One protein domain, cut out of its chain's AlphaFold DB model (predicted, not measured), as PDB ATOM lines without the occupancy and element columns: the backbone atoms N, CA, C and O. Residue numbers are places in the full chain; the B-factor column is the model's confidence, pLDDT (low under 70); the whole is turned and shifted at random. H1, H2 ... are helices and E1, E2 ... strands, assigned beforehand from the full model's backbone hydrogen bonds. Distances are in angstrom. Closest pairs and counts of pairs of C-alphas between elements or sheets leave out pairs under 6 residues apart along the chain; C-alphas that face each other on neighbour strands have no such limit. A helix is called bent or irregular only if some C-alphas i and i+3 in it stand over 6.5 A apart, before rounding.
ATOM      1  N   GLU A   7     229.836 183.840 123.830       94.19
ATOM      2  CA  GLU A   7     228.904 183.056 124.644       94.19
ATOM      3  C   GLU A   7     228.780 181.614 124.129       94.19
ATOM      4  O   GLU A   7     228.858 180.676 124.909       94.19
ATOM      5  N   ILE A   8     228.762 181.411 122.806       94.56
ATOM      6  CA  ILE A   8     228.759 180.067 122.202       94.56
ATOM      7  C   ILE A   8     230.064 179.315 122.504       94.56
ATOM      8  O   ILE A   8     230.063 178.097 122.674       94.56
ATOM      9  N   TRP A   9     231.195 180.021 122.551       94.50
ATOM     10  CA  TRP A   9     232.484 179.434 122.915       94.50
ATOM     11  C   TRP A   9     232.511 178.987 124.380       94.50
ATOM     12  O   TRP A   9     232.920 177.859 124.647       94.50
ATOM     13  N   LYS A  10     232.017 179.825 125.302       94.38
ATOM     14  CA  LYS A  10     231.883 179.474 126.724       94.38
ATOM     15  C   LYS A  10     230.967 178.268 126.908       94.38
ATOM     16  O   LYS A  10     231.392 177.283 127.500       94.38
ATOM     17  N   ASP A  11     229.776 178.296 126.307       94.94
ATOM     18  CA  ASP A  11     228.826 177.179 126.356       94.94
ATOM     19  C   ASP A  11     229.462 175.887 125.829       94.94
ATOM     20  O   ASP A  11     229.284 174.807 126.392       94.94
ATOM     21  N   ARG A  12     230.236 175.974 124.741       93.25
ATOM     22  CA  ARG A  12     230.945 174.814 124.202       93.25
ATOM     23  C   ARG A  12     231.990 174.282 125.188       93.25
ATOM     24  O   ARG A  12     232.076 173.068 125.326       93.25
ATOM     25  N   ILE A  13     232.754 175.140 125.862       94.75
ATOM     26  CA  ILE A  13     233.742 174.712 126.863       94.75
ATOM     27  C   ILE A  13     233.070 174.029 128.050       94.75
ATOM     28  O   ILE A  13     233.491 172.937 128.418       94.75
ATOM     29  N   GLU A  14     232.011 174.614 128.604       95.00
ATOM     30  CA  GLU A  14     231.298 174.034 129.749       95.00
ATOM     31  C   GLU A  14     230.743 172.637 129.435       95.00
ATOM     32  O   GLU A  14     230.830 171.721 130.258       95.00
ATOM     33  N   ASN A  15     230.245 172.436 128.210       94.62
ATOM     34  CA  ASN A  15     229.822 171.115 127.748       94.62
ATOM     35  C   ASN A  15     230.994 170.117 127.723       94.62
ATOM     36  O   ASN A  15     230.862 169.005 128.228       94.62
ATOM     37  N   GLU A  16     232.153 170.503 127.185       95.19
ATOM     38  CA  GLU A  16     233.339 169.632 127.135       95.19
ATOM     39  C   GLU A  16     233.878 169.306 128.538       95.19
ATOM     40  O   GLU A  16     234.194 168.149 128.823       95.19
ATOM     41  N   LEU A  17     233.937 170.291 129.440       96.06
ATOM     42  CA  LEU A  17     234.345 170.087 130.834       96.06
ATOM     43  C   LEU A  17     233.387 169.140 131.566       96.06
ATOM     44  O   LEU A  17     233.834 168.260 132.304       96.06
ATOM     45  N   SER A  18     232.080 169.267 131.317       95.38
ATOM     46  CA  SER A  18     231.062 168.372 131.877       95.38
ATOM     47  C   SER A  18     231.281 166.924 131.428       95.38
ATOM     48  O   SER A  18     231.337 166.028 132.272       95.38
ATOM     49  N   PHE A  19     231.526 166.688 130.134       93.62
ATOM     50  CA  PHE A  19     231.850 165.348 129.630       93.62
ATOM     51  C   PHE A  19     233.147 164.793 130.233       93.62
ATOM     52  O   PHE A  19     233.208 163.633 130.642       93.62
ATOM     53  N   LEU A  20     234.197 165.608 130.344       95.75
ATOM     54  CA  LEU A  20     235.466 165.179 130.943       95.75
ATOM     55  C   LEU A  20     235.332 164.829 132.433       95.75
ATOM     56  O   LEU A  20     236.005 163.912 132.919       95.75
ATOM     57  N   LYS A  21     234.450 165.533 133.147       95.06
ATOM     58  CA  LYS A  21     234.088 165.222 134.530       95.06
ATOM     59  C   LYS A  21     233.347 163.890 134.628       95.06
ATOM     60  O   LYS A  21     233.716 163.071 135.464       95.06
ATOM     61  N   GLU A  22     232.373 163.632 133.757       95.44
ATOM     62  CA  GLU A  22     231.659 162.344 133.701       95.44
ATOM     63  C   GLU A  22     232.596 161.166 133.395       95.44
ATOM     64  O   GLU A  22     232.456 160.079 133.960       95.44
ATOM     65  N   LEU A  23     233.608 161.393 132.556       93.81
ATOM     66  CA  LEU A  23     234.659 160.417 132.259       93.81
ATOM     67  C   LEU A  23     235.655 160.204 133.413       93.81
ATOM     68  O   LEU A  23     236.518 159.332 133.296       93.81
ATOM     69  N   ASN A  24     235.550 160.968 134.508       96.19
ATOM     70  CA  ASN A  24     236.466 160.959 135.654       96.19
ATOM     71  C   ASN A  24     237.942 161.155 135.260       96.19
ATOM     72  O   ASN A  24     238.835 160.554 135.854       96.19
ATOM     73  N   VAL A  25     238.203 161.976 134.239       96.56
ATOM     74  CA  VAL A  25     239.570 162.312 133.802       96.56
ATOM     75  C   VAL A  25     239.958 163.752 134.124       96.56
ATOM     76  O   VAL A  25     241.134 164.079 134.049       96.56
ATOM     77  N   LEU A  26     239.006 164.622 134.471       97.31
ATOM     78  CA  LEU A  26     239.262 166.034 134.760       97.31
ATOM     79  C   LEU A  26     239.721 166.249 136.210       97.31
ATOM     80  O   LEU A  26     238.999 165.915 137.151       97.31
ATOM     81  N   GLU A  27     240.888 166.866 136.397       96.56
ATOM     82  CA  GLU A  27     241.329 167.384 137.696       96.56
ATOM     83  C   GLU A  27     240.583 168.698 137.976       96.56
ATOM     84  O   GLU A  27     240.992 169.760 137.519       96.56
ATOM     85  N   GLN A  28     239.444 168.632 138.673       93.44
ATOM     86  CA  GLN A  28     238.531 169.780 138.825       93.44
ATOM     87  C   GLN A  28     239.200 171.023 139.432       93.44
ATOM     88  O   GLN A  28     238.929 172.133 138.984       93.44
ATOM     89  N   ASP A  29     240.117 170.840 140.381       95.62
ATOM     90  CA  ASP A  29     240.829 171.946 141.039       95.62
ATOM     91  C   ASP A  29     241.927 172.577 140.160       95.62
ATOM     92  O   ASP A  29     242.562 173.547 140.563       95.62
ATOM     93  N   SER A  30     242.170 172.029 138.962       96.44
ATOM     94  CA  SER A  30     243.159 172.543 138.006       96.44
ATOM     95  C   SER A  30     242.575 173.475 136.943       96.44
ATOM     96  O   SER A  30     243.332 173.980 136.118       96.44
ATOM     97  N   ILE A  31     241.251 173.657 136.918       97.69
ATOM     98  CA  ILE A  31     240.586 174.479 135.906       97.69
ATOM     99  C   ILE A  31     240.912 175.949 136.172       97.69
ATOM    100  O   ILE A  31     240.532 176.500 137.205       97.69
ATOM    101  N   ASP A  32     241.578 176.583 135.213       97.50
ATOM    102  CA  ASP A  32     241.915 178.000 135.235       97.50
ATOM    103  C   ASP A  32     241.288 178.709 134.029       97.50
ATOM    104  O   ASP A  32     241.505 178.340 132.868       97.50
ATOM    105  N   HIS A  33     240.466 179.720 134.309       95.75
ATOM    106  CA  HIS A  33     239.781 180.508 133.293       95.75
ATOM    107  C   HIS A  33     240.530 181.819 133.064       95.75
ATOM    108  O   HIS A  33     240.700 182.639 133.965       95.75
ATOM    109  N   HIS A  34     240.892 182.062 131.811       94.19
ATOM    110  CA  HIS A  34     241.444 183.324 131.340       94.19
ATOM    111  C   HIS A  34     240.483 183.986 130.348       94.19
ATOM    112  O   HIS A  34     239.584 183.342 129.803       94.19
ATOM    113  N   ASP A  35     240.717 185.262 130.037       89.50
ATOM    114  CA  ASP A  35     239.853 186.044 129.138       89.50
ATOM    115  C   ASP A  35     239.613 185.375 127.771       89.50
ATOM    116  O   ASP A  35     238.538 185.504 127.190       89.50
ATOM    117  N   ASN A  36     240.617 184.658 127.250       91.94
ATOM    118  CA  ASN A  36     240.600 184.062 125.910       91.94
ATOM    119  C   ASN A  36     241.037 182.590 125.878       91.94
ATOM    120  O   ASN A  36     241.314 182.052 124.800       91.94
ATOM    121  N   SER A  37     241.135 181.940 127.035       95.69
ATOM    122  CA  SER A  37     241.484 180.524 127.106       95.69
ATOM    123  C   SER A  37     241.026 179.885 128.407       95.69
ATOM    124  O   SER A  37     240.842 180.575 129.402       95.69
ATOM    125  N   VAL A  38     240.903 178.564 128.405       97.38
ATOM    126  CA  VAL A  38     240.720 177.771 129.622       97.38
ATOM    127  C   VAL A  38     241.792 176.692 129.655       97.38
ATOM    128  O   VAL A  38     242.008 176.006 128.654       97.38
ATOM    129  N   GLU A  39     242.480 176.575 130.784       97.31
ATOM    130  CA  GLU A  39     243.529 175.588 131.028       97.31
ATOM    131  C   GLU A  39     243.069 174.599 132.098       97.31
ATOM    132  O   GLU A  39     242.363 174.973 133.028       97.31
ATOM    133  N   PHE A  40     243.405 173.320 131.945       97.69
ATOM    134  CA  PHE A  40     243.082 172.286 132.931       97.69
ATOM    135  C   PHE A  40     243.927 171.032 132.717       97.69
ATOM    136  O   PHE A  40     244.434 170.758 131.627       97.69
ATOM    137  N   VAL A  41     244.052 170.230 133.768       97.44
ATOM    138  CA  VAL A  41     244.780 168.963 133.764       97.44
ATOM    139  C   VAL A  41     243.819 167.792 133.581       97.44
ATOM    140  O   VAL A  41     242.793 167.665 134.254       97.44
ATOM    141  N   LEU A  42     244.195 166.895 132.673       96.75
ATOM    142  CA  LEU A  42     243.618 165.571 132.527       96.75
ATOM    143  C   LEU A  42     244.497 164.513 133.197       96.75
ATOM    144  O   LEU A  42     245.707 164.457 132.967       96.75
ATOM    145  N   ASN A  43     243.857 163.622 133.949       97.50
ATOM    146  CA  ASN A  43     244.419 162.407 134.519       97.50
ATOM    147  C   ASN A  43     243.925 161.198 133.716       97.50
ATOM    148  O   ASN A  43     242.759 160.803 133.781       97.50
ATOM    149  N   LEU A  44     244.811 160.612 132.912       95.94
ATOM    150  CA  LEU A  44     244.506 159.446 132.094       95.94
ATOM    151  C   LEU A  44     244.988 158.163 132.763       95.94
ATOM    152  O   LEU A  44     246.185 157.971 132.957       95.94
ATOM    153  N   GLU A  45     244.062 157.233 132.986       96.06
ATOM    154  CA  GLU A  45     244.397 155.860 133.358       96.06
ATOM    155  C   GLU A  45     244.591 154.971 132.121       96.06
ATOM    156  O   GLU A  45     243.635 154.636 131.406       96.06
ATOM    157  N   SER A  46     245.834 154.571 131.859       94.94
ATOM    158  CA  SER A  46     246.205 153.560 130.869       94.94
ATOM    159  C   SER A  46     247.635 153.085 131.110       94.94
ATOM    160  O   SER A  46     248.525 153.899 131.295       94.94
ATOM    161  N   TYR A  47     247.888 151.777 131.035       94.94
ATOM    162  CA  TYR A  47     249.234 151.238 131.236       94.94
ATOM    163  C   TYR A  47     250.204 151.609 130.105       94.94
ATOM    164  O   TYR A  47     250.105 151.066 128.997       94.94
ATOM    165  N   GLY A  48     251.149 152.490 130.431       95.31
ATOM    166  CA  GLY A  48     252.415 152.720 129.741       95.31
ATOM    167  C   GLY A  48     253.604 152.262 130.593       95.31
ATOM    168  O   GLY A  48     253.452 151.471 131.529       95.31
ATOM    169  N   PHE A  49     254.799 152.764 130.277       95.62
ATOM    170  CA  PHE A  49     256.038 152.411 130.975       95.62
ATOM    171  C   PHE A  49     256.896 153.643 131.260       95.62
ATOM    172  O   PHE A  49     256.767 154.655 130.576       95.62
ATOM    173  N   ILE A  50     257.785 153.550 132.245       94.31
ATOM    174  CA  ILE A  50     258.901 154.478 132.492       94.31
ATOM    175  C   ILE A  50     260.201 153.683 132.629       94.31
ATOM    176  O   ILE A  50     260.159 152.494 132.945       94.31
ATOM    177  N   VAL A  51     261.350 154.330 132.429       91.25
ATOM    178  CA  VAL A  51     262.669 153.700 132.617       91.25
ATOM    179  C   VAL A  51     263.118 153.806 134.081       91.25
ATOM    180  O   VAL A  51     263.145 154.899 134.655       91.25
ATOM    181  N   LYS A  52     263.501 152.676 134.688       84.50
ATOM    182  CA  LYS A  52     264.019 152.565 136.061       84.50
ATOM    183  C   LYS A  52     265.504 152.909 136.137       84.50
ATOM    184  O   LYS A  52     266.364 152.034 136.208       84.50
ATOM    185  N   GLY A  53     265.808 154.202 136.200       71.44
ATOM    186  CA  GLY A  53     267.191 154.680 136.301       71.44
ATOM    187  C   GLY A  53     268.052 154.298 135.087       71.44
ATOM    188  O   GLY A  53     267.603 153.630 134.165       71.44
ATOM    189  N   LYS A  54     269.309 154.747 135.072       61.41
ATOM    190  CA  LYS A  54     270.273 154.418 134.009       61.41
ATOM    191  C   LYS A  54     271.220 153.323 134.508       61.41
ATOM    192  O   LYS A  54     272.300 153.626 135.009       61.41
ATOM    193  N   LYS A  55     270.785 152.062 134.466       57.66
ATOM    194  CA  LYS A  55     271.691 150.898 134.562       57.66
ATOM    195  C   LYS A  55     272.013 150.404 133.147       57.66
ATOM    196  O   LYS A  55     271.462 150.924 132.185       57.66
ATOM    197  N   GLU A  56     272.925 149.443 133.006       62.50
ATOM    198  CA  GLU A  56     273.153 148.788 131.711       62.50
ATOM    199  C   GLU A  56     271.844 148.142 131.218       62.50
ATOM    200  O   GLU A  56     271.334 147.206 131.835       62.50
ATOM    201  N   GLY A  57     271.296 148.670 130.119       74.56
ATOM    202  CA  GLY A  57     270.043 148.221 129.508       74.56
ATOM    203  C   GLY A  57     268.785 148.976 129.965       74.56
ATOM    204  O   GLY A  57     268.791 149.745 130.925       74.56
ATOM    205  N   ILE A  58     267.680 148.737 129.253       86.00
ATOM    206  CA  ILE A  58     266.375 149.353 129.526       86.00
ATOM    207  C   ILE A  58     265.605 148.477 130.522       86.00
ATOM    208  O   ILE A  58     265.078 147.419 130.168       86.00
ATOM    209  N   ASP A  59     265.522 148.929 131.773       88.62
ATOM    210  CA  ASP A  59     264.627 148.354 132.783       88.62
ATOM    211  C   ASP A  59     263.351 149.198 132.880       88.62
ATOM    212  O   ASP A  59     263.417 150.405 133.100       88.62
ATOM    213  N   LEU A  60     262.185 148.572 132.697       92.81
ATOM    214  CA  LEU A  60     260.901 149.268 132.672       92.81
ATOM    215  C   LEU A  60     260.098 149.065 133.956       92.81
ATOM    216  O   LEU A  60     260.047 147.976 134.534       92.81
ATOM    217  N   GLU A  61     259.378 150.114 134.338       93.69
ATOM    218  CA  GLU A  61     258.310 150.082 135.332       93.69
ATOM    219  C   GLU A  61     256.966 150.386 134.671       93.69
ATOM    220  O   GLU A  61     256.864 151.392 133.961       93.69
ATOM    221  N   PRO A  62     255.924 149.567 134.894       95.38
ATOM    222  CA  PRO A  62     254.568 149.935 134.520       95.38
ATOM    223  C   PRO A  62     254.142 151.239 135.191       95.38
ATOM    224  O   PRO A  62     254.274 151.395 136.402       95.38
ATOM    225  N   LYS A  63     253.553 152.143 134.413       95.19
ATOM    226  CA  LYS A  63     252.918 153.360 134.920       95.19
ATOM    227  C   LYS A  63     251.499 153.425 134.374       95.19
ATOM    228  O   LYS A  63     251.304 153.263 133.174       95.19
ATOM    229  N   LYS A  64     250.517 153.592 135.263       96.06
ATOM    230  CA  LYS A  64     249.091 153.601 134.904       96.06
ATOM    231  C   LYS A  64     248.543 155.017 134.729       96.06
ATOM    232  O   LYS A  64     247.697 155.230 133.868       96.06
ATOM    233  N   ASP A  65     249.019 155.955 135.539       96.38
ATOM    234  CA  ASP A  65     248.449 157.297 135.633       96.38
ATOM    235  C   ASP A  65     249.319 158.311 134.898       96.38
ATOM    236  O   ASP A  65     250.530 158.417 135.146       96.38
ATOM    237  N   HIS A  66     248.691 159.065 133.997       97.00
ATOM    238  CA  HIS A  66     249.355 160.047 133.152       97.00
ATOM    239  C   HIS A  66     248.676 161.411 133.230       97.00
ATOM    240  O   HIS A  66     247.462 161.509 133.075       97.00
ATOM    241  N   ARG A  67     249.475 162.462 133.434       97.25
ATOM    242  CA  ARG A  67     249.008 163.849 133.554       97.25
ATOM    243  C   ARG A  67     249.274 164.610 132.269       97.25
ATOM    244  O   ARG A  67     250.405 164.593 131.774       97.25
ATOM    245  N   ILE A  68     248.258 165.293 131.758       95.56
ATOM    246  CA  ILE A  68     248.331 166.094 130.533       95.56
ATOM    247  C   ILE A  68     247.658 167.432 130.808       95.56
ATOM    248  O   ILE A  68     246.507 167.454 131.226       95.56
ATOM    249  N   LEU A  69     248.353 168.536 130.563       95.31
ATOM    250  CA  LEU A  69     247.742 169.861 130.572       95.31
ATOM    251  C   LEU A  69     247.151 170.135 129.199       95.31
ATOM    252  O   LEU A  69     247.812 169.933 128.174       95.31
ATOM    253  N   LEU A  70     245.909 170.587 129.195       94.06
ATOM    254  CA  LEU A  70     245.209 171.048 128.014       94.06
ATOM    255  C   LEU A  70     244.961 172.542 128.147       94.06
ATOM    256  O   LEU A  70     244.593 173.024 129.216       94.06
ATOM    257  N   LYS A  71     245.110 173.246 127.029       94.62
ATOM    258  CA  LYS A  71     244.703 174.640 126.886       94.62
ATOM    259  C   LYS A  71     243.744 174.763 125.716       94.62
ATOM    260  O   LYS A  71     244.101 174.459 124.579       94.62
ATOM    261  N   LEU A  72     242.529 175.220 125.992       94.44
ATOM    262  CA  LEU A  72     241.542 175.573 124.980       94.44
ATOM    263  C   LEU A  72     241.625 177.074 124.734       94.44
ATOM    264  O   LEU A  72     241.276 177.867 125.602       94.44
ATOM    265  N   ASN A  73     242.081 177.473 123.554       93.94
ATOM    266  CA  ASN A  73     242.176 178.873 123.152       93.94
ATOM    267  C   ASN A  73     240.850 179.368 122.555       93.94
ATOM    268  O   ASN A  73     239.956 178.592 122.209       93.94
ATOM    269  N   ARG A  74     240.751 180.678 122.322       94.19
ATOM    270  CA  ARG A  74     239.576 181.320 121.716       94.19
ATOM    271  C   ARG A  74     239.152 180.745 120.359       94.19
ATOM    272  O   ARG A  74     237.973 180.777 120.006       94.19
ATOM    273  N   SER A  75     240.115 180.186 119.627       91.75
ATOM    274  CA  SER A  75     239.904 179.492 118.356       91.75
ATOM    275  C   SER A  75     239.332 178.074 118.499       91.75
ATOM    276  O   SER A  75     238.991 177.475 117.488       91.75
ATOM    277  N   PHE A  76     239.182 177.500 119.697       91.25
ATOM    278  CA  PHE A  76     238.458 176.234 119.878       91.25
ATOM    279  C   PHE A  76     236.999 176.368 119.386       91.25
ATOM    280  O   PHE A  76     236.381 177.408 119.622       91.25
ATOM    281  N   PRO A  77     236.409 175.376 118.685       89.00
ATOM    282  CA  PRO A  77     236.919 174.044 118.334       89.00
ATOM    283  C   PRO A  77     237.612 173.963 116.959       89.00
ATOM    284  O   PRO A  77     237.764 172.879 116.391       89.00
ATOM    285  N   TYR A  78     238.018 175.089 116.374       86.56
ATOM    286  CA  TYR A  78     238.734 175.103 115.099       86.56
ATOM    287  C   TYR A  78     240.183 174.596 115.255       86.56
ATOM    288  O   TYR A  78     240.736 174.625 116.357       86.56
ATOM    289  N   PRO A  79     240.823 174.118 114.166       81.62
ATOM    290  CA  PRO A  79     242.235 173.733 114.191       81.62
ATOM    291  C   PRO A  79     243.130 174.845 114.757       81.62
ATOM    292  O   PRO A  79     242.972 176.004 114.381       81.62
ATOM    293  N   GLY A  80     244.055 174.480 115.651       81.12
ATOM    294  CA  GLY A  80     244.896 175.430 116.397       81.12
ATOM    295  C   GLY A  80     244.241 176.005 117.661       81.12
ATOM    296  O   GLY A  80     244.847 176.813 118.353       81.12
ATOM    297  N   GLY A  81     243.006 175.601 117.977       88.69
ATOM    298  CA  GLY A  81     242.295 176.008 119.189       88.69
ATOM    299  C   GLY A  81     242.602 175.182 120.440       88.69
ATOM    300  O   GLY A  81     242.084 175.523 121.497       88.69
ATOM    301  N   VAL A  82     243.398 174.114 120.334       88.50
ATOM    302  CA  VAL A  82     243.765 173.237 121.458       88.50
ATOM    303  C   VAL A  82     245.263 173.005 121.465       88.50
ATOM    304  O   VAL A  82     245.809 172.557 120.455       88.50
ATOM    305  N   ASP A  83     245.879 173.233 122.618       88.75
ATOM    306  CA  ASP A  83     247.261 172.861 122.893       88.75
ATOM    307  C   ASP A  83     247.309 171.745 123.942       88.75
ATOM    308  O   ASP A  83     246.495 171.702 124.870       88.75
ATOM    309  N   PHE A  84     248.284 170.845 123.796       88.62
ATOM    310  CA  PHE A  84     248.526 169.731 124.711       88.62
ATOM    311  C   PHE A  84     249.954 169.786 125.235       88.62
ATOM    312  O   PHE A  84     250.892 169.991 124.462       88.62
ATOM    313  N   LEU A  85     250.120 169.503 126.524       92.50
ATOM    314  CA  LEU A  85     251.423 169.312 127.143       92.50
ATOM    315  C   LEU A  85     251.404 168.059 128.018       92.50
ATOM    316  O   LEU A  85     250.709 167.993 129.033       92.50
ATOM    317  N   TRP A  86     252.167 167.042 127.627       95.56
ATOM    318  CA  TRP A  86     252.295 165.820 128.410       95.56
ATOM    319  C   TRP A  86     253.222 166.038 129.603       95.56
ATOM    320  O   TRP A  86     254.431 166.168 129.432       95.56
ATOM    321  N   TYR A  87     252.684 166.046 130.821       94.25
ATOM    322  CA  TYR A  87     253.472 166.341 132.015       94.25
ATOM    323  C   TYR A  87     254.208 165.122 132.546       94.25
ATOM    324  O   TYR A  87     255.429 165.137 132.637       94.25
ATOM    325  N   SER A  88     253.470 164.069 132.891       94.56
ATOM    326  CA  SER A  88     254.025 162.942 133.646       94.56
ATOM    327  C   SER A  88     255.041 162.131 132.843       94.56
ATOM    328  O   SER A  88     254.802 161.861 131.665       94.56
ATOM    329  N   ASN A  89     256.090 161.637 133.503       93.88
ATOM    330  CA  ASN A  89     257.090 160.771 132.872       93.88
ATOM    331  C   ASN A  89     256.450 159.572 132.141       93.88
ATOM    332  O   ASN A  89     255.524 158.938 132.658       93.88
ATOM    333  N   ILE A  90     256.945 159.265 130.943       95.88
ATOM    334  CA  ILE A  90     256.572 158.114 130.119       95.88
ATOM    335  C   ILE A  90     257.719 157.800 129.147       95.88
ATOM    336  O   ILE A  90     258.281 158.693 128.523       95.88
ATOM    337  N   PHE A  91     258.044 156.522 128.996       95.75
ATOM    338  CA  PHE A  91     258.956 156.014 127.982       95.75
ATOM    339  C   PHE A  91     258.156 155.641 126.734       95.75
ATOM    340  O   PHE A  91     257.475 154.612 126.706       95.75
ATOM    341  N   HIS A  92     258.164 156.517 125.729       96.19
ATOM    342  CA  HIS A  92     257.289 156.391 124.568       96.19
ATOM    343  C   HIS A  92     257.918 157.024 123.311       96.19
ATOM    344  O   HIS A  92     258.453 158.126 123.396       96.19
ATOM    345  N   PRO A  93     257.813 156.399 122.123       96.50
ATOM    346  CA  PRO A  93     258.403 156.928 120.894       96.50
ATOM    347  C   PRO A  93     257.709 158.199 120.389       96.50
ATOM    348  O   PRO A  93     258.319 159.003 119.699       96.50
ATOM    349  N   ASN A  94     256.432 158.401 120.724       95.75
ATOM    350  CA  ASN A  94     255.624 159.511 120.194       95.75
ATOM    351  C   ASN A  94     255.247 160.581 121.236       95.75
ATOM    352  O   ASN A  94     254.397 161.426 120.952       95.75
ATOM    353  N   ILE A  95     255.809 160.511 122.448       95.50
ATOM    354  CA  ILE A  95     255.533 161.452 123.542       95.50
ATOM    355  C   ILE A  95     256.860 161.803 124.208       95.50
ATOM    356  O   ILE A  95     257.536 160.915 124.719       95.50
ATOM    357  N   HIS A  96     257.198 163.088 124.241       95.06
ATOM    358  CA  HIS A  96     258.341 163.605 124.982       95.06
ATOM    359  C   HIS A  96     257.821 164.356 126.214       95.06
ATOM    360  O   HIS A  96     257.409 165.506 126.071       95.06
ATOM    361  N   PRO A  97     257.741 163.722 127.399       95.44
ATOM    362  CA  PRO A  97     257.077 164.308 128.565       95.44
ATOM    363  C   PRO A  97     257.854 165.509 129.123       95.44
ATOM    364  O   PRO A  97     259.038 165.650 128.845       95.44
ATOM    365  N   VAL A  98     257.205 166.383 129.901       93.12
ATOM    366  CA  VAL A  98     257.869 167.486 130.630       93.12
ATOM    367  C   VAL A  98     258.719 166.933 131.771       93.12
ATOM    368  O   VAL A  98     259.885 167.298 131.920       93.12
ATOM    369  N   GLU A  99     258.140 166.044 132.577       87.06
ATOM    370  CA  GLU A  99     258.852 165.327 133.626       87.06
ATOM    371  C   GLU A  99     259.719 164.243 132.990       87.06
ATOM    372  O   GLU A  99     259.268 163.132 132.711       87.06
ATOM    373  N   ILE A 100     260.989 164.568 132.787       78.19
ATOM    374  CA  ILE A 100     262.033 163.599 132.462       78.19
ATOM    375  C   ILE A 100     263.105 163.602 133.550       78.19
ATOM    376  O   ILE A 100     263.003 164.311 134.553       78.19
ATOM    377  N   SER A 101     264.107 162.736 133.403       67.69
ATOM    378  CA  SER A 101     265.218 162.641 134.354       67.69
ATOM    379  C   SER A 101     265.859 164.009 134.634       67.69
ATOM    380  O   SER A 101     265.808 164.900 133.792       67.69
ATOM    381  N   LYS A 102     266.510 164.162 135.795       64.94
ATOM    382  CA  LYS A 102     267.099 165.438 136.259       64.94
ATOM    383  C   LYS A 102     268.064 166.108 135.265       64.94
ATOM    384  O   LYS A 102     268.304 167.304 135.390       64.94
ATOM    385  N   ASP A 103     268.602 165.349 134.314       69.31
ATOM    386  CA  ASP A 103     269.666 165.779 133.406       69.31
ATOM    387  C   ASP A 103     269.162 166.229 132.022       69.31
ATOM    388  O   ASP A 103     269.962 166.622 131.175       69.31
ATOM    389  N   GLU A 104     267.853 166.179 131.762       71.81
ATOM    390  CA  GLU A 104     267.261 166.529 130.466       71.81
ATOM    391  C   GLU A 104     266.034 167.437 130.678       71.81
ATOM    392  O   GLU A 104     265.360 167.363 131.704       71.81
ATOM    393  N   LYS A 105     265.738 168.335 129.726       82.94
ATOM    394  CA  LYS A 105     264.528 169.176 129.770       82.94
ATOM    395  C   LYS A 105     263.455 168.624 128.841       82.94
ATOM    396  O   LYS A 105     263.631 168.614 127.625       82.94
ATOM    397  N   GLY A 106     262.342 168.207 129.428       88.88
ATOM    398  CA  GLY A 106     261.191 167.698 128.703       88.88
ATOM    399  C   GLY A 106     260.429 168.797 127.979       88.88
ATOM    400  O   GLY A 106     260.371 169.930 128.460       88.88
ATOM    401  N   THR A 107     259.839 168.485 126.821       93.00
ATOM    402  CA  THR A 107     259.055 169.468 126.043       93.00
ATOM    403  C   THR A 107     257.550 169.304 126.190       93.00
ATOM    404  O   THR A 107     256.818 170.191 125.770       93.00
ATOM    405  N   GLY A 108     257.077 168.181 126.734       92.62
ATOM    406  CA  GLY A 108     255.662 167.800 126.772       92.62
ATOM    407  C   GLY A 108     255.034 167.526 125.401       92.62
ATOM    408  O   GLY A 108     253.816 167.371 125.317       92.62
ATOM    409  N   TYR A 109     255.829 167.481 124.329       91.75
ATOM    410  CA  TYR A 109     255.325 167.366 122.964       91.75
ATOM    411  C   TYR A 109     254.763 165.969 122.678       91.75
ATOM    412  O   TYR A 109     255.347 164.948 123.048       91.75
ATOM    413  N   ILE A 110     253.640 165.931 121.965       90.31
ATOM    414  CA  ILE A 110     252.950 164.711 121.543       90.31
ATOM    415  C   ILE A 110     252.893 164.721 120.018       90.31
ATOM    416  O   ILE A 110     252.486 165.718 119.420       90.31
ATOM    417  N   CYS A 111     253.250 163.613 119.365       83.81
ATOM    418  CA  CYS A 111     253.036 163.495 117.925       83.81
ATOM    419  C   CYS A 111     251.532 163.381 117.620       83.81
ATOM    420  O   CYS A 111     250.950 162.293 117.626       83.81
ATOM    421  N   LEU A 112     250.894 164.516 117.327       69.38
ATOM    422  CA  LEU A 112     249.474 164.569 116.974       69.38
ATOM    423  C   LEU A 112     249.188 164.020 115.567       69.38
ATOM    424  O   LEU A 112     248.029 163.800 115.247       69.38
ATOM    425  N   ASN A 113     250.197 163.727 114.732       67.25
ATOM    426  CA  ASN A 113     249.965 163.052 113.443       67.25
ATOM    427  C   ASN A 113     249.289 161.681 113.629       67.25
ATOM    428  O   ASN A 113     248.527 161.245 112.764       67.25
ATOM    429  N   ILE A 114     249.510 161.038 114.783       54.72
ATOM    430  CA  ILE A 114     248.832 159.796 115.177       54.72
ATOM    431  C   ILE A 114     247.379 160.070 115.611       54.72
ATOM    432  O   ILE A 114     246.485 159.256 115.370       54.72
ATOM    433  N   LEU A 115     247.109 161.250 116.175       55.78
ATOM    434  CA  LEU A 115     245.770 161.756 116.481       55.78
ATOM    435  C   LEU A 115     245.188 162.443 115.227       55.78
ATOM    436  O   LEU A 115     245.146 163.666 115.137       55.78
ATOM    437  N   LYS A 116     244.800 161.641 114.219       53.22
ATOM    438  CA  LYS A 116     244.252 162.070 112.907       53.22
ATOM    439  C   LYS A 116     243.549 163.442 112.943       53.22
ATOM    440  O   LYS A 116     242.596 163.606 113.693       53.22
ATOM    441  N   LYS A 117     243.991 164.360 112.063       55.12
ATOM    442  CA  LYS A 117     243.440 165.701 111.748       55.12
ATOM    443  C   LYS A 117     242.338 166.179 112.704       55.12
ATOM    444  O   LYS A 117     241.166 165.862 112.494       55.12
ATOM    445  N   TRP A 118     242.716 167.025 113.663       58.91
ATOM    446  CA  TRP A 118     241.765 167.826 114.432       58.91
ATOM    447  C   TRP A 118     240.740 168.471 113.493       58.91
ATOM    448  O   TRP A 118     241.100 169.178 112.545       58.91
ATOM    449  N   SER A 119     239.460 168.202 113.731       56.12
ATOM    450  CA  SER A 119     238.355 168.762 112.960       56.12
ATOM    451  C   SER A 119     237.391 169.477 113.900       56.12
ATOM    452  O   SER A 119     237.399 169.247 115.101       56.12
ATOM    453  N   ARG A 120     236.495 170.304 113.354       52.56
ATOM    454  CA  ARG A 120     235.442 170.974 114.146       52.56
ATOM    455  C   ARG A 120     234.485 170.002 114.858       52.56
ATOM    456  O   ARG A 120     233.709 170.434 115.703       52.56
ATOM    457  N   LEU A 121     234.508 168.726 114.467       51.19
ATOM    458  CA  LEU A 121     233.720 167.638 115.053       51.19
ATOM    459  C   LEU A 121     234.506 166.844 116.105       51.19
ATOM    460  O   LEU A 121     233.954 165.927 116.695       51.19
ATOM    461  N   SER A 122     235.787 167.154 116.315       68.19
ATOM    462  CA  SER A 122     236.593 166.546 117.369       68.19
ATOM    463  C   SER A 122     236.167 167.124 118.721       68.19
ATOM    464  O   SER A 122     236.243 168.335 118.925       68.19
ATOM    465  N   ASP A 123     235.697 166.261 119.617       82.88
ATOM    466  CA  ASP A 123     235.423 166.561 121.026       82.88
ATOM    467  C   ASP A 123     236.575 166.072 121.925       82.88
ATOM    468  O   ASP A 123     237.486 165.335 121.500       82.88
ATOM    469  N   LEU A 124     236.580 166.514 123.183       89.19
ATOM    470  CA  LEU A 124     237.617 166.139 124.141       89.19
ATOM    471  C   LEU A 124     237.475 164.689 124.614       89.19
ATOM    472  O   LEU A 124     238.481 164.059 124.935       89.19
ATOM    473  N   GLU A 125     236.279 164.102 124.562       88.69
ATOM    474  CA  GLU A 125     236.082 162.672 124.831       88.69
ATOM    475  C   GLU A 125     236.852 161.795 123.828       88.69
ATOM    476  O   GLU A 125     237.607 160.890 124.204       88.69
ATOM    477  N   THR A 126     236.686 162.056 122.533       86.19
ATOM    478  CA  THR A 126     237.385 161.348 121.455       86.19
ATOM    479  C   THR A 126     238.889 161.547 121.579       86.19
ATOM    480  O   THR A 126     239.660 160.600 121.408       86.19
ATOM    481  N   THR A 127     239.308 162.754 121.958       86.75
ATOM    482  CA  THR A 127     240.707 163.085 122.246       86.75
ATOM    483  C   THR A 127     241.268 162.225 123.386       86.75
ATOM    484  O   THR A 127     242.308 161.590 123.217       86.75
ATOM    485  N   VAL A 128     240.555 162.109 124.512       91.50
ATOM    486  CA  VAL A 128     240.920 161.241 125.648       91.50
ATOM    487  C   VAL A 128     241.064 159.781 125.215       91.50
ATOM    488  O   VAL A 128     242.043 159.117 125.570       91.50
ATOM    489  N   LYS A 129     240.119 159.263 124.418       89.94
ATOM    490  CA  LYS A 129     240.182 157.894 123.879       89.94
ATOM    491  C   LYS A 129     241.413 157.701 122.997       89.94
ATOM    492  O   LYS A 129     242.115 156.700 123.144       89.94
ATOM    493  N   ALA A 130     241.703 158.662 122.126       88.50
ATOM    494  CA  ALA A 130     242.835 158.601 121.213       88.50
ATOM    495  C   ALA A 130     244.185 158.683 121.953       88.50
ATOM    496  O   ALA A 130     245.086 157.898 121.658       88.50
ATOM    497  N   LEU A 131     244.304 159.522 122.988       91.56
ATOM    498  CA  LEU A 131     245.481 159.569 123.868       91.56
ATOM    499  C   LEU A 131     245.683 158.245 124.622       91.56
ATOM    500  O   LEU A 131     246.790 157.706 124.647       91.56
ATOM    501  N   LYS A 132     244.611 157.648 125.165       93.38
ATOM    502  CA  LYS A 132     244.677 156.307 125.774       93.38
ATOM    503  C   LYS A 132     245.093 155.241 124.755       93.38
ATOM    504  O   LYS A 132     245.835 154.324 125.100       93.38
ATOM    505  N   MET A 133     244.633 155.335 123.508       91.56
ATOM    506  CA  MET A 133     245.061 154.431 122.438       91.56
ATOM    507  C   MET A 133     246.537 154.604 122.082       91.56
ATOM    508  O   MET A 133     247.187 153.587 121.843       91.56
ATOM    509  N   LEU A 134     247.053 155.835 122.091       92.56
ATOM    510  CA  LEU A 134     248.461 156.133 121.842       92.56
ATOM    511  C   LEU A 134     249.354 155.444 122.879       92.56
ATOM    512  O   LEU A 134     250.210 154.659 122.493       92.56
ATOM    513  N   ILE A 135     249.063 155.607 124.180       94.19
ATOM    514  CA  ILE A 135     249.789 154.907 125.264       94.19
ATOM    515  C   ILE A 135     249.801 153.389 125.029       94.19
ATOM    516  O   ILE A 135     250.801 152.706 125.243       94.19
ATOM    517  N   LYS A 136     248.654 152.833 124.617       92.56
ATOM    518  CA  LYS A 136     248.484 151.384 124.462       92.56
ATOM    519  C   LYS A 136     249.166 150.821 123.222       92.56
ATOM    520  O   LYS A 136     249.402 149.612 123.211       92.56
ATOM    521  N   ASN A 137     249.406 151.653 122.212       92.12
ATOM    522  CA  ASN A 137     249.925 151.268 120.904       92.12
ATOM    523  C   ASN A 137     250.986 152.287 120.443       92.12
ATOM    524  O   ASN A 137     250.710 153.081 119.539       92.12
ATOM    525  N   PRO A 138     252.187 152.268 121.052       94.31
ATOM    526  CA  PRO A 138     253.319 153.052 120.578       94.31
ATOM    527  C   PRO A 138     253.584 152.808 119.090       94.31
ATOM    528  O   PRO A 138     253.514 151.665 118.636       94.31
ATOM    529  N   ASN A 139     253.926 153.861 118.346       93.69
ATOM    530  CA  ASN A 139     254.329 153.761 116.947       93.69
ATOM    531  C   ASN A 139     255.841 154.019 116.804       93.69
ATOM    532  O   ASN A 139     256.247 155.180 116.694       93.69
ATOM    533  N   PRO A 140     256.689 152.976 116.814       95.50
ATOM    534  CA  PRO A 140     258.136 153.139 116.709       95.50
ATOM    535  C   PRO A 140     258.631 153.442 115.283       95.50
ATOM    536  O   PRO A 140     259.815 153.726 115.103       95.50
ATOM    537  N   ASP A 141     257.757 153.379 114.274       94.19
ATOM    538  CA  ASP A 141     258.104 153.705 112.885       94.19
ATOM    539  C   ASP A 141     258.041 155.216 112.598       94.19
ATOM    540  O   ASP A 141     258.619 155.676 111.617       94.19
ATOM    541  N   ASP A 142     257.382 155.992 113.468       92.44
ATOM    542  CA  ASP A 142     257.273 157.460 113.384       92.44
ATOM    543  C   ASP A 142     257.578 158.133 114.742       92.44
ATOM    544  O   ASP A 142     256.690 158.722 115.374       92.44
ATOM    545  N   PRO A 143     258.806 157.985 115.277       95.50
ATOM    546  CA  PRO A 143     259.154 158.542 116.575       95.50
ATOM    547  C   PRO A 143     259.397 160.052 116.517       95.50
ATOM    548  O   PRO A 143     259.788 160.616 115.495       95.50
ATOM    549  N   LEU A 144     259.236 160.715 117.661       94.38
ATOM    550  CA  LEU A 144     259.720 162.077 117.834       94.38
ATOM    551  C   LEU A 144     261.252 162.101 117.819       94.38
ATOM    552  O   LEU A 144     261.908 161.204 118.347       94.38
ATOM    553  N   ASN A 145     261.822 163.177 117.278       94.06
ATOM    554  CA  ASN A 145     263.270 163.367 117.187       94.06
ATOM    555  C   ASN A 145     263.880 163.878 118.511       94.06
ATOM    556  O   ASN A 145     264.517 164.930 118.549       94.06
ATOM    557  N   TYR A 146     263.641 163.144 119.599       93.44
ATOM    558  CA  TYR A 146     264.260 163.349 120.912       93.44
ATOM    559  C   TYR A 146     264.990 162.067 121.335       93.44
ATOM    560  O   TYR A 146     264.470 160.985 121.055       93.44
ATOM    561  N   PRO A 147     266.142 162.141 122.030       92.81
ATOM    562  CA  PRO A 147     266.940 160.961 122.375       92.81
ATOM    563  C   PRO A 147     266.136 159.836 123.047       92.81
ATOM    564  O   PRO A 147     266.149 158.709 122.559       92.81
ATOM    565  N   MET A 148     265.350 160.151 124.086       92.38
ATOM    566  CA  MET A 148     264.494 159.171 124.775       92.38
ATOM    567  C   MET A 148     263.427 158.556 123.854       92.38
ATOM    568  O   MET A 148     263.093 157.380 123.979       92.38
ATOM    569  N   CYS A 149     262.871 159.341 122.929       95.25
ATOM    570  CA  CYS A 149     261.856 158.869 121.988       95.25
ATOM    571  C   CYS A 149     262.455 157.934 120.926       95.25
ATOM    572  O   CYS A 149     261.827 156.939 120.567       95.25
ATOM    573  N   LEU A 150     263.670 158.223 120.453       96.06
ATOM    574  CA  LEU A 150     264.406 157.361 119.526       96.06
ATOM    575  C   LEU A 150     264.815 156.042 120.200       96.06
ATOM    576  O   LEU A 150     264.605 154.979 119.625       96.06
ATOM    577  N   GLU A 151     265.285 156.098 121.447       94.62
ATOM    578  CA  GLU A 151     265.583 154.907 122.256       94.62
ATOM    579  C   GLU A 151     264.320 154.058 122.492       94.62
ATOM    580  O   GLU A 151     264.327 152.838 122.313       94.62
ATOM    581  N   ALA A 152     263.192 154.701 122.819       95.69
ATOM    582  CA  ALA A 152     261.907 154.016 122.923       95.69
ATOM    583  C   ALA A 152     261.503 153.359 121.597       95.69
ATOM    584  O   ALA A 152     260.991 152.241 121.601       95.69
ATOM    585  N   ALA A 153     261.748 154.013 120.462       97.00
ATOM    586  CA  ALA A 153     261.443 153.452 119.152       97.00
ATOM    587  C   ALA A 153     262.226 152.163 118.879       97.00
ATOM    588  O   ALA A 153     261.633 151.165 118.469       97.00
ATOM    589  N   GLU A 154     263.533 152.162 119.140       96.69
ATOM    590  CA  GLU A 154     264.379 150.971 119.018       96.69
ATOM    591  C   GLU A 154     263.880 149.846 119.931       96.69
ATOM    592  O   GLU A 154     263.652 148.726 119.473       96.69
ATOM    593  N   PHE A 155     263.576 150.165 121.190       95.56
ATOM    594  CA  PHE A 155     263.058 149.190 122.143       95.56
ATOM    595  C   PHE A 155     261.723 148.567 121.701       95.56
ATOM    596  O   PHE A 155     261.562 147.344 121.736       95.56
ATOM    597  N   PHE A 156     260.751 149.386 121.282       96.12
ATOM    598  CA  PHE A 156     259.411 148.914 120.912       96.12
ATOM    599  C   PHE A 156     259.362 148.203 119.548       96.12
ATOM    600  O   PHE A 156     258.409 147.461 119.310       96.12
ATOM    601  N   LYS A 157     260.382 148.350 118.684       96.00
ATOM    602  CA  LYS A 157     260.541 147.506 117.478       96.00
ATOM    603  C   LYS A 157     260.771 146.040 117.832       96.00
ATOM    604  O   LYS A 157     260.284 145.154 117.138       96.00
ATOM    605  N   GLU A 158     261.472 145.791 118.931       94.44
ATOM    606  CA  GLU A 158     261.805 144.440 119.392       94.44
ATOM    607  C   GLU A 158     260.823 143.926 120.460       94.44
ATOM    608  O   GLU A 158     260.631 142.719 120.618       94.44
ATOM    609  N   ASN A 159     260.154 144.834 121.180       93.94
ATOM    610  CA  ASN A 159     259.320 144.517 122.338       93.94
ATOM    611  C   ASN A 159     257.876 144.998 122.155       93.94
ATOM    612  O   ASN A 159     257.530 146.134 122.474       93.94
ATOM    613  N   SER A 160     256.984 144.105 121.719       91.94
ATOM    614  CA  SER A 160     255.564 144.454 121.589       91.94
ATOM    615  C   SER A 160     254.906 144.757 122.945       91.94
ATOM    616  O   SER A 160     255.158 144.074 123.945       91.94
ATOM    617  N   MET A 161     253.952 145.697 122.966       90.81
ATOM    618  CA  MET A 161     253.138 145.985 124.160       90.81
ATOM    619  C   MET A 161     252.432 144.742 124.711       90.81
ATOM    620  O   MET A 161     252.282 144.603 125.922       90.81
ATOM    621  N   LYS A 162     252.033 143.800 123.846       91.56
ATOM    622  CA  LYS A 162     251.429 142.525 124.261       91.56
ATOM    623  C   LYS A 162     252.403 141.683 125.092       91.56
ATOM    624  O   LYS A 162     252.008 141.126 126.115       91.56
ATOM    625  N   THR A 163     253.663 141.600 124.665       92.88
ATOM    626  CA  THR A 163     254.720 140.871 125.381       92.88
ATOM    627  C   THR A 163     255.014 141.521 126.728       92.88
ATOM    628  O   THR A 163     255.076 140.829 127.742       92.88
ATOM    629  N   LEU A 164     255.138 142.850 126.753       93.19
ATOM    630  CA  LEU A 164     255.442 143.597 127.972       93.19
ATOM    631  C   LEU A 164     254.319 143.476 129.004       93.19
ATOM    632  O   LEU A 164     254.581 143.150 130.156       93.19
ATOM    633  N   ARG A 165     253.060 143.632 128.593       92.44
ATOM    634  CA  ARG A 165     251.905 143.438 129.482       92.44
ATOM    635  C   ARG A 165     251.896 142.062 130.143       92.44
ATOM    636  O   ARG A 165     251.775 141.958 131.360       92.44
ATOM    637  N   LYS A 166     252.166 141.009 129.364       93.50
ATOM    638  CA  LYS A 166     252.317 139.649 129.898       93.50
ATOM    639  C   LYS A 166     253.488 139.537 130.883       93.50
ATOM    640  O   LYS A 166     253.337 138.887 131.910       93.50
ATOM    641  N   LYS A 167     254.636 140.160 130.585       93.50
ATOM    642  CA  LYS A 167     255.826 140.166 131.459       93.50
ATOM    643  C   LYS A 167     255.536 140.811 132.818       93.50
ATOM    644  O   LYS A 167     256.009 140.307 133.830       93.50
ATOM    645  N   TYR A 168     254.776 141.904 132.834       92.19
ATOM    646  CA  TYR A 168     254.487 142.680 134.044       92.19
ATOM    647  C   TYR A 168     253.140 142.345 134.706       92.19
ATOM    648  O   TYR A 168     252.822 142.928 135.736       92.19
ATOM    649  N   ASN A 169     252.381 141.387 134.158       91.50
ATOM    650  CA  ASN A 169     251.068 140.955 134.650       91.50
ATOM    651  C   ASN A 169     250.041 142.106 134.766       91.50
ATOM    652  O   ASN A 169     249.394 142.270 135.802       91.50
TER     653      ASN A 169
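What this domain is: This is residues 7 to 169 of the 170 residues of the protein "UBC core domain-containing protein" of Candidatus Lokiarchaeota archaeon (UniProt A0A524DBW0). A long, twisted antiparallel sheet, built mainly of the bent hairpin E2 and E3, runs along most of the length, with H1, H2 and H4 placed one after another over one face. H3 is off the sheet and packs on residues 91 to 93 of the long link between E4 and H2. The printed part has 163 residues with four named helices and four named strands, in the order H1 E1 E2 E3 E4 H2 H3 H4; the class is mixed, helices and strands. The sheet's order is E1 E2 E3 E4, a meander, each strand the antiparallel neighbour of the one before. The whole is compact by its radius of gyration of the C-alphas, 16.5 A, yet elongated in outline, with spans of 56 by 31 by 29 A.

Where its parts are: In the sheet, E1 is residues 32 to 34, E2 is residues 37 to 51 and 34.6 A long, E3 is residues 60 to 73 and 36.3 A long, and E4 is residues 82 to 86 and 13.3 A long. E2 bends by 89 degrees at residue 47 and E3 by 59 degrees at residue 64. H1, residues 7 to 22, is 22.8 A long and begins with C-alpha 7 at (228.904, 183.056, 124.644). H2 is residues 124 to 136, 18.3 A, and H3 is residues 147 to 158, 17.6 A. H4, residues 161 to 168, ends with C-alpha 168 at (254.487, 142.680, 134.044).

How they stand to each other: E2 and E3 form a hairpin at 165 degrees, with N 44 and O 66 2.8 A apart, within hydrogen-bond range. E1 and E2 form a hairpin, with N 32 and O 39 at 2.8 A, and so do E3 and E4, with N 69 and O 85 at 2.9 A. H1, H2 and H4 are on the same face of the sheet. The closest C-alphas of H2 and E2 are those of Ile 135 and Gly 48, 5.6 A. H1 touches H2 with residues 16 to 20 alone, the C-alphas of Glu 16 and Leu 124 being closest at 6.3 A, at a steep tilt of 44 degrees, the same way. H4 lies over E2 and E3, slantwise to the strands at 39 degrees to E2 on the local plane. H3 is not on the sheet and meets H4 only through their link. In H1, H2 and H4 every O i to N i+4 pair is within hydrogen-bond range; in H3 7 of 8 are.

The domain as a whole: The C-alphas farthest apart, of Glu 7 and Glu 56, are 56.4 A apart. The printed part has no cut. The link from E4 to H2, residues 87 to 123, is long; within it residues 95 to 96 pair antiparallel with residues 109 to 110. Mean pLDDT of the printed part is 89.4; residues 54 to 56, 101 to 103 and 112 to 122 are under 70.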